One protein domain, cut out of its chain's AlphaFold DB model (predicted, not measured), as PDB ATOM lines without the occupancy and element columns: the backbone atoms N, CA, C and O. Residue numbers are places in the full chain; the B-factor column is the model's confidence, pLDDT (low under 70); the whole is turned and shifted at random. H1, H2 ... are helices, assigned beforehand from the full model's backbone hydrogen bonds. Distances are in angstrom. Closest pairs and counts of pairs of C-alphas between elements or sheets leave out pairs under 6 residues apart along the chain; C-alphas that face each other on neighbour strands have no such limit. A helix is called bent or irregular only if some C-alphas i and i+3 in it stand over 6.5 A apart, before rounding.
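Overview. This is residues 76 to 116 and 166 to 232 of the 254 residues of the protein "DUF222 domain-containing protein" of Pseudonocardiales bacterium (UniProt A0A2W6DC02). Two long helices, H2 and the arm H5b of a bent helix H5, meet near one end of each and open as a V. The short helical hairpin of H3 and H4 sits in the mouth of the V, the arm H5a lies beyond it, and H1 packs on H2 outside the V. The printed part has 108 residues with five named helices, H1 to H5 in order, and no named strand; the class is all helix. It is loose, with a radius of gyration of the C-alphas of 16.7 A, and only just elongated, spanning 57 by 28 by 17 A.

Arrangement. Begin at H1, residues 76 to 82, which touches H2, residues 91 to 116, through residues 97 to 104 of H2 alone. Their closest C-alphas are those of Ala 78 and Gln 104, 6.9 A apart, and the two run opposite ways at a steep tilt of 60 degrees. Beyond the cut, look at H3, residues 167 to 174: it touches residues 106 to 111 of H2, the closest C-alphas being those of His 107 and Asp 174, 4.3 A apart. H3 forms a hairpin with H4, residues 180 to 189, at a shallow tilt of 14 degrees, opposite ways; C-alphas 169 and 183 are their closest, at 6.4 A. H5, residues 195 to 231, was assigned as one helix by its hydrogen bonds but is bent: C-alphas 204 and 207 are 6.8 A apart. Its arms, H5a at residues 195 to 204 and H5b at residues 207 to 231, stand at 36 degrees, only just a steep tilt. H5a touches H3, closest at the C-alphas of Ala 168 and Thr 203, 6.5 A apart. H5b touches H2 with residues 217 to 228 alone, and H2 touches H5b with residues 91 to 99 alone, at a shallow tilt of 30 degrees, opposite ways; the C-alphas of Phe 92 and Ala 224 are their closest, 5.1 A apart. H4 and H5b are near each other, while H1 and H5b are apart. In H1, H2, H3, H4, H5a and H5b every O i to N i+4 pair is within hydrogen-bond range.

Along the chain. Find C-alpha 76 at (169.068, 157.165, 273.675), where H1 begins. H2 runs 36.7 A from C-alpha 91 at (181.754, 137.960, 267.972) to C-alpha 116. H3 measures 10.3 A, H4 14.1 A and H5a 14.3 A; H5b runs 36.5 A to C-alpha 231 at (183.533, 130.004, 261.887).

Size, cuts and confidence. Look from Ser 194 to Glu 232 for the two C-alphas farthest apart, 56.7 A. Residues 117 to 165 are not printed, and C-alphas 116 and 166 are 15.9 A apart across that cut. Of the links printed whole, none is long. Mean pLDDT of the printed part is 92.3; residues 228 and 230 to 232 are under 70.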
ATOM      1  N   GLU A  76     169.492 157.998 274.799       97.19
ATOM      2  CA  GLU A  76     169.068 157.165 273.675       97.19
ATOM      3  C   GLU A  76     169.963 155.933 273.514       97.19
ATOM      4  O   GLU A  76     169.454 154.812 273.476       97.19
ATOM      5  N   LEU A  77     171.287 156.125 273.496       97.69
ATOM      6  CA  LEU A  77     172.233 155.018 273.406       97.69
ATOM      7  C   LEU A  77     172.114 154.083 274.615       97.69
ATOM      8  O   LEU A  77     172.083 152.867 274.441       97.69
ATOM      9  N   ALA A  78     171.980 154.633 275.825       97.88
ATOM     10  CA  ALA A  78     171.778 153.843 277.039       97.88
ATOM     11  C   ALA A  78     170.534 152.945 276.950       97.88
ATOM     12  O   ALA A  78     170.599 151.772 277.317       97.88
ATOM     13  N   ARG A  79     169.417 153.468 276.424       97.56
ATOM     14  CA  ARG A  79     168.190 152.687 276.218       97.56
ATOM     15  C   ARG A  79     168.418 151.540 275.237       97.56
ATOM     16  O   ARG A  79     168.065 150.410 275.549       97.56
ATOM     17  N   VAL A  80     169.030 151.816 274.083       96.88
ATOM     18  CA  VAL A  80     169.328 150.782 273.077       96.88
ATOM     19  C   VAL A  80     170.224 149.692 273.665       96.88
ATOM     20  O   VAL A  80     169.948 148.508 273.502       96.88
ATOM     21  N   LEU A  81     171.272 150.077 274.395       97.06
ATOM     22  CA  LEU A  81     172.212 149.141 275.011       97.06
ATOM     23  C   LEU A  81     171.583 148.284 276.117       97.06
ATOM     24  O   LEU A  81     172.017 147.151 276.314       97.06
ATOM     25  N   ALA A  82     170.562 148.786 276.817       97.00
ATOM     26  CA  ALA A  82     169.843 148.032 277.844       97.00
ATOM     27  C   ALA A  82     169.015 146.861 277.275       97.00
ATOM     28  O   ALA A  82     168.699 145.924 278.005       97.00
ATOM     29  N   GLU A  83     168.680 146.896 275.983       95.25
ATOM     30  CA  GLU A  83     167.899 145.864 275.286       95.25
ATOM     31  C   GLU A  83     168.792 144.769 274.652       95.25
ATOM     32  O   GLU A  83     168.293 143.814 274.047       95.25
ATOM     33  N   VAL A  84     170.120 144.890 274.761       94.75
ATOM     34  CA  VAL A  84     171.078 143.975 274.128       94.75
ATOM     35  C   VAL A  84     171.415 142.785 275.026       94.75
ATOM     36  O   VAL A  84     171.914 142.944 276.138       94.75
ATOM     37  N   GLU A  85     171.253 141.572 274.494       94.12
ATOM     38  CA  GLU A  85     171.668 140.328 275.141       94.12
ATOM     39  C   GLU A  85     172.966 139.791 274.504       94.12
ATOM     40  O   GLU A  85     172.956 139.169 273.441       94.12
ATOM     41  N   LEU A  86     174.111 140.017 275.164       92.38
ATOM     42  CA  LEU A  86     175.445 139.698 274.618       92.38
ATOM     43  C   LEU A  86     175.626 138.222 274.220       92.38
ATOM     44  O   LEU A  86     176.313 137.928 273.247       92.38
ATOM     45  N   SER A  87     175.002 137.289 274.944       92.25
ATOM     46  CA  SER A  87     175.072 135.842 274.670       92.25
ATOM     47  C   SER A  87     174.449 135.442 273.328       92.25
ATOM     48  O   SER A  87     174.686 134.332 272.850       92.25
ATOM     49  N   ARG A  88     173.647 136.327 272.725       91.69
ATOM     50  CA  ARG A  88     172.922 136.094 271.469       91.69
ATOM     51  C   ARG A  88     173.514 136.854 270.290       91.69
ATOM     52  O   ARG A  88     172.947 136.802 269.202       91.69
ATOM     53  N   LEU A  89     174.631 137.545 270.488       91.88
ATOM     54  CA  LEU A  89     175.339 138.282 269.450       91.88
ATOM     55  C   LEU A  89     176.444 137.436 268.813       91.88
ATOM     56  O   LEU A  89     176.956 136.491 269.414       91.88
ATOM     57  N   SER A  90     176.849 137.794 267.593       89.06
ATOM     58  CA  SER A  90     178.120 137.282 267.068       89.06
ATOM     59  C   SER A  90     179.317 137.936 267.736       89.06
ATOM     60  O   SER A  90     179.198 139.006 268.327       89.06
ATOM     61  N   GLY A  91     180.499 137.342 267.553       87.94
ATOM     62  CA  GLY A  91     181.754 137.960 267.972       87.94
ATOM     63  C   GLY A  91     181.935 139.369 267.403       87.94
ATOM     64  O   GLY A  91     182.336 140.270 268.134       87.94
ATOM     65  N   PHE A  92     181.571 139.588 266.135       89.06
ATOM     66  CA  PHE A  92     181.609 140.921 265.539       89.06
ATOM     67  C   PHE A  92     180.618 141.899 266.198       89.06
ATOM     68  O   PHE A  92     181.024 142.981 266.623       89.06
ATOM     69  N   ASP A  93     179.346 141.511 266.340       91.62
ATOM     70  CA  ASP A  93     178.310 142.366 266.944       91.62
ATOM     71  C   ASP A  93     178.631 142.684 268.418       91.62
ATOM     72  O   ASP A  93     178.406 143.801 268.883       91.62
ATOM     73  N   CYS A  94     179.241 141.738 269.145       92.81
ATOM     74  CA  CYS A  94     179.766 141.954 270.494       92.81
ATOM     75  C   CYS A  94     180.809 143.076 270.542       92.81
ATOM     76  O   CYS A  94     180.796 143.871 271.481       92.81
ATOM     77  N   VAL A  95     181.709 143.168 269.554       92.19
ATOM     78  CA  VAL A  95     182.715 144.241 269.518       92.19
ATOM     79  C   VAL A  95     182.073 145.596 269.224       92.19
ATOM     80  O   VAL A  95     182.435 146.584 269.862       92.19
ATOM     81  N   GLU A  96     181.091 145.666 268.327       93.31
ATOM     82  CA  GLU A  96     180.368 146.918 268.064       93.31
ATOM     83  C   GLU A  96     179.584 147.395 269.296       93.31
ATOM     84  O   GLU A  96     179.633 148.578 269.651       93.31
ATOM     85  N   VAL A  97     178.948 146.471 270.021       95.62
ATOM     86  CA  VAL A  97     178.283 146.776 271.297       95.62
ATOM     87  C   VAL A  97     179.288 147.188 272.367       95.62
ATOM     88  O   VAL A  97     179.034 148.155 273.081       95.62
ATOM     89  N   LEU A  98     180.448 146.534 272.461       94.38
ATOM     90  CA  LEU A  98     181.517 146.937 273.377       94.38
ATOM     91  C   LEU A  98     181.990 148.369 273.091       94.38
ATOM     92  O   LEU A  98     182.131 149.159 274.023       94.38
ATOM     93  N   LYS A  99     182.190 148.735 271.817       94.38
ATOM     94  CA  LYS A  99     182.557 150.106 271.421       94.38
ATOM     95  C   LYS A  99     181.480 151.100 271.853       94.38
ATOM     96  O   LYS A  99     181.810 152.140 272.417       94.38
ATOM     97  N   ALA A 100     180.208 150.785 271.621       96.44
ATOM     98  CA  ALA A 100     179.087 151.626 272.029       96.44
ATOM     99  C   ALA A 100     178.990 151.784 273.560       96.44
ATOM    100  O   ALA A 100     178.888 152.910 274.047       96.44
ATOM    101  N   GLN A 101     179.118 150.688 274.314       97.38
ATOM    102  CA  GLN A 101     179.176 150.699 275.780       97.38
ATOM    103  C   GLN A 101     180.341 151.545 276.295       97.38
ATOM    104  O   GLN A 101     180.170 152.317 277.231       97.38
ATOM    105  N   TYR A 102     181.515 151.455 275.669       96.44
ATOM    106  CA  TYR A 102     182.675 152.238 276.085       96.44
ATOM    107  C   TYR A 102     182.465 153.743 275.877       96.44
ATOM    108  O   TYR A 102     182.756 154.531 276.775       96.44
ATOM    109  N   ARG A 103     181.883 154.156 274.740       97.12
ATOM    110  CA  ARG A 103     181.513 155.567 274.525       97.12
ATOM    111  C   ARG A 103     180.482 156.041 275.553       97.12
ATOM    112  O   ARG A 103     180.628 157.140 276.084       97.12
ATOM    113  N   GLN A 104     179.481 155.212 275.864       98.44
ATOM    114  CA  GLN A 104     178.491 155.516 276.901       98.44
ATOM    115  C   GLN A 104     179.142 155.645 278.285       98.44
ATOM    116  O   GLN A 104     178.849 156.588 279.013       98.44
ATOM    117  N   ALA A 105     180.061 154.747 278.640       98.25
ATOM    118  CA  ALA A 105     180.781 154.793 279.909       98.25
ATOM    119  C   ALA A 105     181.641 156.059 280.036       98.25
ATOM    120  O   ALA A 105     181.663 156.676 281.098       98.25
ATOM    121  N   ASN A 106     182.301 156.483 278.955       98.06
ATOM    122  CA  ASN A 106     183.065 157.732 278.915       98.06
ATOM    123  C   ASN A 106     182.165 158.960 279.145       98.06
ATOM    124  O   ASN A 106     182.508 159.816 279.965       98.06
ATOM    125  N   HIS A 107     180.992 158.995 278.500       98.56
ATOM    126  CA  HIS A 107     179.982 160.038 278.702       98.56
ATOM    127  C   HIS A 107     179.515 160.103 280.160       98.56
ATOM    128  O   HIS A 107     179.615 161.145 280.811       98.56
ATOM    129  N   GLU A 108     179.081 158.973 280.728       98.56
ATOM    130  CA  GLU A 108     178.657 158.928 282.132       98.56
ATOM    131  C   GLU A 108     179.794 159.313 283.077       98.56
ATOM    132  O   GLU A 108     179.589 159.999 284.082       98.56
ATOM    133  N   ARG A 109     181.029 158.941 282.734       98.38
ATOM    134  CA  ARG A 109     182.179 159.297 283.547       98.38
ATOM    135  C   ARG A 109     182.431 160.801 283.574       98.38
ATOM    136  O   ARG A 109     182.689 161.340 284.653       98.38
ATOM    137  N   ALA A 110     182.312 161.475 282.430       98.56
ATOM    138  CA  ALA A 110     182.408 162.931 282.336       98.56
ATOM    139  C   ALA A 110     181.352 163.629 283.211       98.56
ATOM    140  O   ALA A 110     181.660 164.615 283.887       98.56
ATOM    141  N   ARG A 111     180.132 163.079 283.262       98.50
ATOM    142  CA  ARG A 111     179.041 163.577 284.115       98.50
ATOM    143  C   ARG A 111     179.314 163.369 285.601       98.50
ATOM    144  O   ARG A 111     179.080 164.283 286.388       98.50
ATOM    145  N   VAL A 112     179.840 162.207 285.992       98.31
ATOM    146  CA  VAL A 112     180.236 161.945 287.388       98.31
ATOM    147  C   VAL A 112     181.325 162.921 287.834       98.31
ATOM    148  O   VAL A 112     181.234 163.463 288.931       98.31
ATOM    149  N   LEU A 113     182.328 163.190 286.991       98.31
ATOM    150  CA  LEU A 113     183.370 164.179 287.295       98.31
ATOM    151  C   LEU A 113     182.774 165.588 287.451       98.31
ATOM    152  O   LEU A 113     183.096 166.286 288.409       98.31
ATOM    153  N   ALA A 114     181.845 165.988 286.580       97.75
ATOM    154  CA  ALA A 114     181.155 167.270 286.728       97.75
ATOM    155  C   ALA A 114     180.360 167.364 288.043       97.75
ATOM    156  O   ALA A 114     180.446 168.368 288.749       97.75
ATOM    157  N   ALA A 115     179.653 166.296 288.425       96.81
ATOM    158  CA  ALA A 115     178.939 166.232 289.698       96.81
ATOM    159  C   ALA A 115     179.886 166.300 290.909       96.81
ATOM    160  O   ALA A 115     179.576 166.977 291.885       96.81
ATOM    161  N   MET A 116     181.055 165.650 290.842       95.88
ATOM    162  CA  MET A 116     182.085 165.741 291.885       95.88
ATOM    163  C   MET A 116     182.555 167.183 292.100       95.88
ATOM    164  O   MET A 116     182.704 167.595 293.245       95.88
ATOM    165  N   LEU A 166     191.136 172.455 281.416       97.88
ATOM    166  CA  LEU A 166     191.127 171.591 280.224       97.88
ATOM    167  C   LEU A 166     189.716 171.274 279.668       97.88
ATOM    168  O   LEU A 166     189.435 170.112 279.358       97.88
ATOM    169  N   PRO A 167     188.835 172.268 279.434       97.31
ATOM    170  CA  PRO A 167     187.432 172.022 279.073       97.31
ATOM    171  C   PRO A 167     187.246 171.251 277.756       97.31
ATOM    172  O   PRO A 167     186.282 170.504 277.601       97.31
ATOM    173  N   ALA A 168     188.184 171.368 276.808       97.50
ATOM    174  CA  ALA A 168     188.154 170.590 275.567       97.50
ATOM    175  C   ALA A 168     188.339 169.079 275.811       97.50
ATOM    176  O   ALA A 168     187.801 168.262 275.067       97.50
ATOM    177  N   VAL A 169     189.089 168.704 276.854       98.12
ATOM    178  CA  VAL A 169     189.291 167.305 277.255       98.12
ATOM    179  C   VAL A 169     188.011 166.766 277.890       98.12
ATOM    180  O   VAL A 169     187.553 165.699 277.489       98.12
ATOM    181  N   HIS A 170     187.385 167.529 278.798       98.31
ATOM    182  CA  HIS A 170     186.076 167.177 279.365       98.31
ATOM    183  C   HIS A 170     185.007 167.016 278.276       98.31
ATOM    184  O   HIS A 170     184.328 165.997 278.240       98.31
ATOM    185  N   THR A 171     184.941 167.954 277.326       97.94
ATOM    186  CA  THR A 171     184.001 167.897 276.191       97.94
ATOM    187  C   THR A 171     184.200 166.633 275.348       97.94
ATOM    188  O   THR A 171     183.231 166.014 274.921       97.94
ATOM    189  N   ALA A 172     185.449 166.210 275.122       97.56
ATOM    190  CA  ALA A 172     185.735 164.973 274.397       97.56
ATOM    191  C   ALA A 172     185.298 163.722 275.179       97.56
ATOM    192  O   ALA A 172     184.827 162.760 274.571       97.56
ATOM    193  N   MET A 173     185.423 163.726 276.512       98.00
ATOM    194  CA  MET A 173     184.896 162.645 277.351       98.00
ATOM    195  C   MET A 173     183.366 162.610 277.328       98.00
ATOM    196  O   MET A 173     182.790 161.540 277.160       98.00
ATOM    197  N   ASP A 174     182.715 163.771 277.435       98.38
ATOM    198  CA  ASP A 174     181.255 163.893 277.386       98.38
ATOM    199  C   ASP A 174     180.696 163.452 276.025       98.38
ATOM    200  O   ASP A 174     179.679 162.773 275.959       98.38
ATOM    201  N   ALA A 175     181.414 163.702 274.928       96.81
ATOM    202  CA  ALA A 175     181.081 163.156 273.609       96.81
ATOM    203  C   ALA A 175     181.389 161.646 273.452       96.81
ATOM    204  O   ALA A 175     181.128 161.063 272.398       96.81
ATOM    205  N   GLY A 176     181.966 161.002 274.474       96.44
ATOM    206  CA  GLY A 176     182.373 159.595 274.483       96.44
ATOM    207  C   GLY A 176     183.609 159.268 273.639       96.44
ATOM    208  O   GLY A 176     183.864 158.101 273.349       96.44
ATOM    209  N   GLU A 177     184.383 160.278 273.241       95.38
ATOM    210  CA  GLU A 177     185.545 160.163 272.347       95.38
ATOM    211  C   GLU A 177     186.872 159.962 273.095       95.38
ATOM    212  O   GLU A 177     187.900 159.667 272.477       95.38
ATOM    213  N   LEU A 178     186.867 160.167 274.413       96.31
ATOM    214  CA  LEU A 178     188.035 160.070 275.278       96.31
ATOM    215  C   LEU A 178     187.660 159.416 276.608       96.31
ATOM    216  O   LEU A 178     186.614 159.715 277.176       96.31
ATOM    217  N   ASP A 179     188.532 158.555 277.116       95.69
ATOM    218  CA  ASP A 179     188.367 157.924 278.424       95.69
ATOM    219  C   ASP A 179     189.130 158.664 279.537       95.69
ATOM    220  O   ASP A 179     189.985 159.522 279.292       95.69
ATOM    221  N   GLU A 180     188.812 158.333 280.792       97.00
ATOM    222  CA  GLU A 180     189.467 158.938 281.957       97.00
ATOM    223  C   GLU A 180     190.985 158.679 282.008       97.00
ATOM    224  O   GLU A 180     191.710 159.634 282.291       97.00
ATOM    225  N   PRO A 181     191.513 157.462 281.744       95.88
ATOM    226  CA  PRO A 181     192.958 157.239 281.732       95.88
ATOM    227  C   PRO A 181     193.715 158.199 280.808       95.88
ATOM    228  O   PRO A 181     194.703 158.803 281.228       95.88
ATOM    229  N   HIS A 182     193.239 158.405 279.577       95.94
ATOM    230  CA  HIS A 182     193.872 159.344 278.652       95.94
ATOM    231  C   HIS A 182     193.676 160.804 279.082       95.94
ATOM    232  O   HIS A 182     194.599 161.610 278.943       95.94
ATOM    233  N   ALA A 183     192.514 161.158 279.636       97.50
ATOM    234  CA  ALA A 183     192.282 162.492 280.188       97.50
ATOM    235  C   ALA A 183     193.234 162.808 281.356       97.50
ATOM    236  O   ALA A 183     193.794 163.903 281.417       97.50
ATOM    237  N   ARG A 184     193.481 161.831 282.237       97.81
ATOM    238  CA  ARG A 184     194.433 161.938 283.348       97.81
ATOM    239  C   ARG A 184     195.858 162.161 282.850       97.81
ATOM    240  O   ARG A 184     196.517 163.069 283.337       97.81
ATOM    241  N   VAL A 185     196.298 161.424 281.828       97.00
ATOM    242  CA  VAL A 185     197.621 161.638 281.208       97.00
ATOM    243  C   VAL A 185     197.756 163.058 280.646       97.00
ATOM    244  O   VAL A 185     198.782 163.704 280.844       97.00
ATOM    245  N   LEU A 186     196.722 163.577 279.972       96.56
ATOM    246  CA  LEU A 186     196.728 164.952 279.454       96.56
ATOM    247  C   LEU A 186     196.793 165.996 280.581       96.56
ATOM    248  O   LEU A 186     197.528 166.978 280.463       96.56
ATOM    249  N   SER A 187     196.051 165.780 281.668       97.25
ATOM    250  CA  SER A 187     196.097 166.623 282.868       97.25
ATOM    251  C   SER A 187     197.498 166.628 283.491       97.25
ATOM    252  O   SER A 187     198.116 167.688 283.624       97.25
ATOM    253  N   GLU A 188     198.066 165.447 283.734       96.69
ATOM    254  CA  GLU A 188     199.397 165.270 284.317       96.69
ATOM    255  C   GLU A 188     200.494 165.929 283.464       96.69
ATOM    256  O   GLU A 188     201.272 166.737 283.976       96.69
ATOM    257  N   TRP A 189     200.523 165.672 282.151       96.25
ATOM    258  CA  TRP A 189     201.529 166.233 281.234       96.25
ATOM    259  C   TRP A 189     201.467 167.751 281.085       96.25
ATOM    260  O   TRP A 189     202.454 168.370 280.685       96.25
ATOM    261  N   THR A 190     200.326 168.365 281.393       96.75
ATOM    262  CA  THR A 190     200.158 169.816 281.298       96.75
ATOM    263  C   THR A 190     200.331 170.530 282.635       96.75
ATOM    264  O   THR A 190     200.239 171.751 282.656       96.75
ATOM    265  N   THR A 191     200.604 169.830 283.741       94.50
ATOM    266  CA  THR A 191     200.677 170.419 285.098       94.50
ATOM    267  C   THR A 191     201.671 171.585 285.210       94.50
ATOM    268  O   THR A 191     201.427 172.534 285.944       94.50
ATOM    269  N   GLY A 192     202.787 171.539 284.474       93.81
ATOM    270  CA  GLY A 192     203.809 172.596 284.481       93.81
ATOM    271  C   GLY A 192     203.542 173.775 283.536       93.81
ATOM    272  O   GLY A 192     204.391 174.655 283.421       93.81
ATOM    273  N   LEU A 193     202.417 173.774 282.815       96.94
ATOM    274  CA  LEU A 193     202.064 174.803 281.835       96.94
ATOM    275  C   LEU A 193     201.055 175.793 282.419       96.94
ATOM    276  O   LEU A 193     200.235 175.419 283.257       96.94
ATOM    277  N   SER A 194     201.056 177.031 281.915       97.00
ATOM    278  CA  SER A 194     199.955 177.956 282.207       97.00
ATOM    279  C   SER A 194     198.640 177.430 281.632       97.00
ATOM    280  O   SER A 194     198.633 176.655 280.674       97.00
ATOM    281  N   ASP A 195     197.514 177.894 282.168       96.56
ATOM    282  CA  ASP A 195     196.195 177.463 281.710       96.56
ATOM    283  C   ASP A 195     195.993 177.669 280.199       96.56
ATOM    284  O   ASP A 195     195.479 176.787 279.512       96.56
ATOM    285  N   ASP A 196     196.460 178.794 279.651       96.19
ATOM    286  CA  ASP A 196     196.376 179.076 278.213       96.19
ATOM    287  C   ASP A 196     197.245 178.131 277.379       96.19
ATOM    288  O   ASP A 196     196.813 177.635 276.334       96.19
ATOM    289  N   GLN A 197     198.459 177.834 277.850       96.94
ATOM    290  CA  GLN A 197     199.353 176.883 277.192       96.94
ATOM    291  C   GLN A 197     198.780 175.464 277.238       96.94
ATOM    292  O   GLN A 197     198.788 174.765 276.223       96.94
ATOM    293  N   ALA A 198     198.245 175.050 278.387       97.06
ATOM    294  CA  ALA A 198     197.605 173.757 278.577       97.06
ATOM    295  C   ALA A 198     196.399 173.597 277.638       97.06
ATOM    296  O   ALA A 198     196.327 172.621 276.884       97.06
ATOM    297  N   ARG A 199     195.518 174.609 277.572       96.56
ATOM    298  CA  ARG A 199     194.393 174.662 276.623       96.56
ATOM    299  C   ARG A 199     194.851 174.527 275.173       96.56
ATOM    300  O   ARG A 199     194.305 173.707 274.428       96.56
ATOM    301  N   ALA A 200     195.862 175.294 274.766       95.81
ATOM    302  CA  ALA A 200     196.378 175.268 273.399       95.81
ATOM    303  C   ALA A 200     196.992 173.904 273.032       95.81
ATOM    304  O   ALA A 200     196.754 173.375 271.940       95.81
ATOM    305  N   VAL A 201     197.755 173.300 273.950       96.00
ATOM    306  CA  VAL A 201     198.359 171.975 273.759       96.00
ATOM    307  C   VAL A 201     197.282 170.899 273.642       96.00
ATOM    308  O   VAL A 201     197.293 170.148 272.663       96.00
ATOM    309  N   CYS A 202     196.321 170.848 274.567       95.50
ATOM    310  CA  CYS A 202     195.249 169.853 274.543       95.50
ATOM    311  C   CYS A 202     194.374 169.977 273.292       95.50
ATOM    312  O   CYS A 202     194.130 168.971 272.628       95.50
ATOM    313  N   THR A 203     193.998 171.196 272.891       93.12
ATOM    314  CA  THR A 203     193.227 171.437 271.655       93.12
ATOM    315  C   THR A 203     193.934 170.859 270.426       93.12
ATOM    316  O   THR A 203     193.304 170.261 269.554       93.12
ATOM    317  N   ARG A 204     195.267 170.966 270.369       94.38
ATOM    318  CA  ARG A 204     196.075 170.433 269.264       94.38
ATOM    319  C   ARG A 204     196.290 168.917 269.337       94.38
ATOM    320  O   ARG A 204     196.423 168.274 268.292       94.38
ATOM    321  N   LEU A 205     196.371 168.339 270.536       93.31
ATOM    322  CA  LEU A 205     196.653 166.913 270.734       93.31
ATOM    323  C   LEU A 205     195.406 166.028 270.663       93.31
ATOM    324  O   LEU A 205     195.506 164.910 270.154       93.31
ATOM    325  N   LEU A 206     194.244 166.516 271.103       94.19
ATOM    326  CA  LEU A 206     193.000 165.741 271.169       94.19
ATOM    327  C   LEU A 206     192.650 165.019 269.854       94.19
ATOM    328  O   LEU A 206     192.419 163.809 269.899       94.19
ATOM    329  N   PRO A 207     192.710 165.658 268.665       93.31
ATOM    330  CA  PRO A 207     192.429 164.960 267.409       93.31
ATOM    331  C   PRO A 207     193.378 163.787 267.127       93.31
ATOM    332  O   PRO A 207     193.000 162.833 266.449       93.31
ATOM    333  N   ARG A 208     194.625 163.843 267.614       92.62
ATOM    334  CA  ARG A 208     195.615 162.767 267.436       92.62
ATOM    335  C   ARG A 208     195.359 161.616 268.403       92.62
ATOM    336  O   ARG A 208     195.392 160.468 267.972       92.62
ATOM    337  N   VAL A 209     195.062 161.931 269.664       90.19
ATOM    338  CA  VAL A 209     194.716 160.938 270.694       90.19
ATOM    339  C   VAL A 209     193.473 160.155 270.270       90.19
ATOM    340  O   VAL A 209     193.521 158.931 270.187       90.19
ATOM    341  N   ARG A 210     192.410 160.854 269.856       89.44
ATOM    342  CA  ARG A 210     191.179 160.234 269.342       89.44
ATOM    343  C   ARG A 210     191.435 159.295 268.167       89.44
ATOM    344  O   ARG A 210     190.946 158.172 268.149       89.44
ATOM    345  N   LYS A 211     192.245 159.724 267.192       87.88
ATOM    346  CA  LYS A 211     192.617 158.883 266.042       87.88
ATOM    347  C   LYS A 211     193.351 157.611 266.462       87.88
ATOM    348  O   LYS A 211     193.139 156.577 265.837       87.88
ATOM    349  N   LEU A 212     194.214 157.679 267.476       87.25
ATOM    350  CA  LEU A 212     194.924 156.506 267.986       87.25
ATOM    351  C   LEU A 212     193.956 155.518 268.650       87.25
ATOM    352  O   LEU A 212     193.995 154.333 268.324       87.25
ATOM    353  N   ILE A 213     193.058 156.019 269.503       86.06
ATOM    354  CA  ILE A 213     192.033 155.215 270.185       86.06
ATOM    355  C   ILE A 213     191.114 154.540 269.160       86.06
ATOM    356  O   ILE A 213     190.969 153.319 269.173       86.06
ATOM    357  N   HIS A 214     190.560 155.308 268.216       82.75
ATOM    358  CA  HIS A 214     189.651 154.775 267.198       82.75
ATOM    359  C   HIS A 214     190.324 153.686 266.358       82.75
ATOM    360  O   HIS A 214     189.771 152.600 266.212       82.75
ATOM    361  N   ARG A 215     191.564 153.913 265.898       82.75
ATOM    362  CA  ARG A 215     192.324 152.907 265.138       82.75
ATOM    363  C   ARG A 215     192.524 151.606 265.908       82.75
ATOM    364  O   ARG A 215     192.418 150.540 265.310       82.75
ATOM    365  N   ALA A 216     192.814 151.679 267.207       80.00
ATOM    366  CA  ALA A 216     192.951 150.486 268.038       80.00
ATOM    367  C   ALA A 216     191.621 149.720 268.134       80.00
ATOM    368  O   ALA A 216     191.596 148.503 267.951       80.00
ATOM    369  N   THR A 217     190.505 150.431 268.330       81.75
ATOM    370  CA  THR A 217     189.173 149.806 268.394       81.75
ATOM    371  C   THR A 217     188.683 149.262 267.047       81.75
ATOM    372  O   THR A 217     188.046 148.213 267.009       81.75
ATOM    373  N   ASP A 218     188.993 149.930 265.932       83.00
ATOM    374  CA  ASP A 218     188.633 149.478 264.582       83.00
ATOM    375  C   ASP A 218     189.428 148.238 264.186       83.00
ATOM    376  O   ASP A 218     188.879 147.308 263.596       83.00
ATOM    377  N   ARG A 219     190.706 148.180 264.572       84.50
ATOM    378  CA  ARG A 219     191.535 146.990 264.382       84.50
ATOM    379  C   ARG A 219     190.961 145.780 265.123       84.50
ATOM    380  O   ARG A 219     190.820 144.725 264.514       84.50
ATOM    381  N   ALA A 220     190.587 145.946 266.392       80.00
ATOM    382  CA  ALA A 220     189.968 144.876 267.177       80.00
ATOM    383  C   ALA A 220     188.638 144.396 266.558       80.00
ATOM    384  O   ALA A 220     188.357 143.200 266.534       80.00
ATOM    385  N   ALA A 221     187.840 145.316 266.004       83.31
ATOM    386  CA  ALA A 221     186.606 144.978 265.295       83.31
ATOM    387  C   ALA A 221     186.866 144.193 263.999       83.31
ATOM    388  O   ALA A 221     186.158 143.226 263.723       83.31
ATOM    389  N   GLN A 222     187.891 144.565 263.226       82.94
ATOM    390  CA  GLN A 222     188.257 143.845 262.006       82.94
ATOM    391  C   GLN A 222     188.723 142.415 262.311       82.94
ATOM    392  O   GLN A 222     188.246 141.475 261.685       82.94
ATOM    393  N   GLU A 223     189.565 142.235 263.330       86.06
ATOM    394  CA  GLU A 223     190.025 140.908 263.764       86.06
ATOM    395  C   GLU A 223     188.839 140.010 264.195       86.06
ATOM    396  O   GLU A 223     188.804 138.820 263.870       86.06
ATOM    397  N   ALA A 224     187.811 140.577 264.841       85.31
ATOM    398  CA  ALA A 224     186.585 139.854 265.200       85.31
ATOM    399  C   ALA A 224     185.685 139.505 263.995       85.31
ATOM    400  O   ALA A 224     185.046 138.444 263.993       85.31
ATOM    401  N   ARG A 225     185.636 140.364 262.960       83.12
ATOM    402  CA  ARG A 225     184.955 140.060 261.684       83.12
ATOM    403  C   ARG A 225     185.608 138.876 260.992       83.12
ATOM    404  O   ARG A 225     184.917 137.921 260.639       83.12
ATOM    405  N   ASP A 226     186.927 138.932 260.853       83.69
ATOM    406  CA  ASP A 226     187.707 137.916 260.151       83.69
ATOM    407  C   ASP A 226     187.586 136.549 260.859       83.69
ATOM    408  O   ASP A 226     187.429 135.512 260.212       83.69
ATOM    409  N   GLY A 227     187.555 136.542 262.198       77.44
ATOM    410  CA  GLY A 227     187.307 135.335 262.995       77.44
ATOM    411  C   GLY A 227     185.892 134.759 262.842       77.44
ATOM    412  O   GLY A 227     185.739 133.542 262.732       77.44
ATOM    413  N   SER A 228     184.863 135.614 262.784       68.50
ATOM    414  CA  SER A 228     183.465 135.178 262.610       68.50
ATOM    415  C   SER A 228     183.227 134.568 261.221       68.50
ATOM    416  O   SER A 228     182.562 133.538 261.113       68.50
ATOM    417  N   ALA A 229     183.830 135.140 260.170       70.44
ATOM    418  CA  ALA A 229     183.749 134.610 258.805       70.44
ATOM    419  C   ALA A 229     184.366 133.204 258.680       70.44
ATOM    420  O   ALA A 229     183.837 132.348 257.971       70.44
ATOM    421  N   ASN A 230     185.444 132.925 259.419       60.78
ATOM    422  CA  ASN A 230     186.062 131.597 259.437       60.78
ATOM    423  C   ASN A 230     185.232 130.539 260.185       60.78
ATOM    424  O   ASN A 230     185.407 129.345 259.935       60.78
ATOM    425  N   GLN A 231     184.326 130.939 261.084       59.66
ATOM    426  CA  GLN A 231     183.533 130.004 261.887       59.66
ATOM    427  C   GLN A 231     182.290 129.474 261.150       59.66
ATOM    428  O   GLN A 231     181.829 128.375 261.455       59.66
ATOM    429  N   GLU A 232     181.798 130.192 260.135       54.09
ATOM    430  CA  GLU A 232     180.669 129.769 259.288       54.09
ATOM    431  C   GLU A 232     181.079 128.791 258.157       54.09
ATOM    432  O   GLU A 232     180.218 128.140 257.569       54.09
TER     433      GLU A 232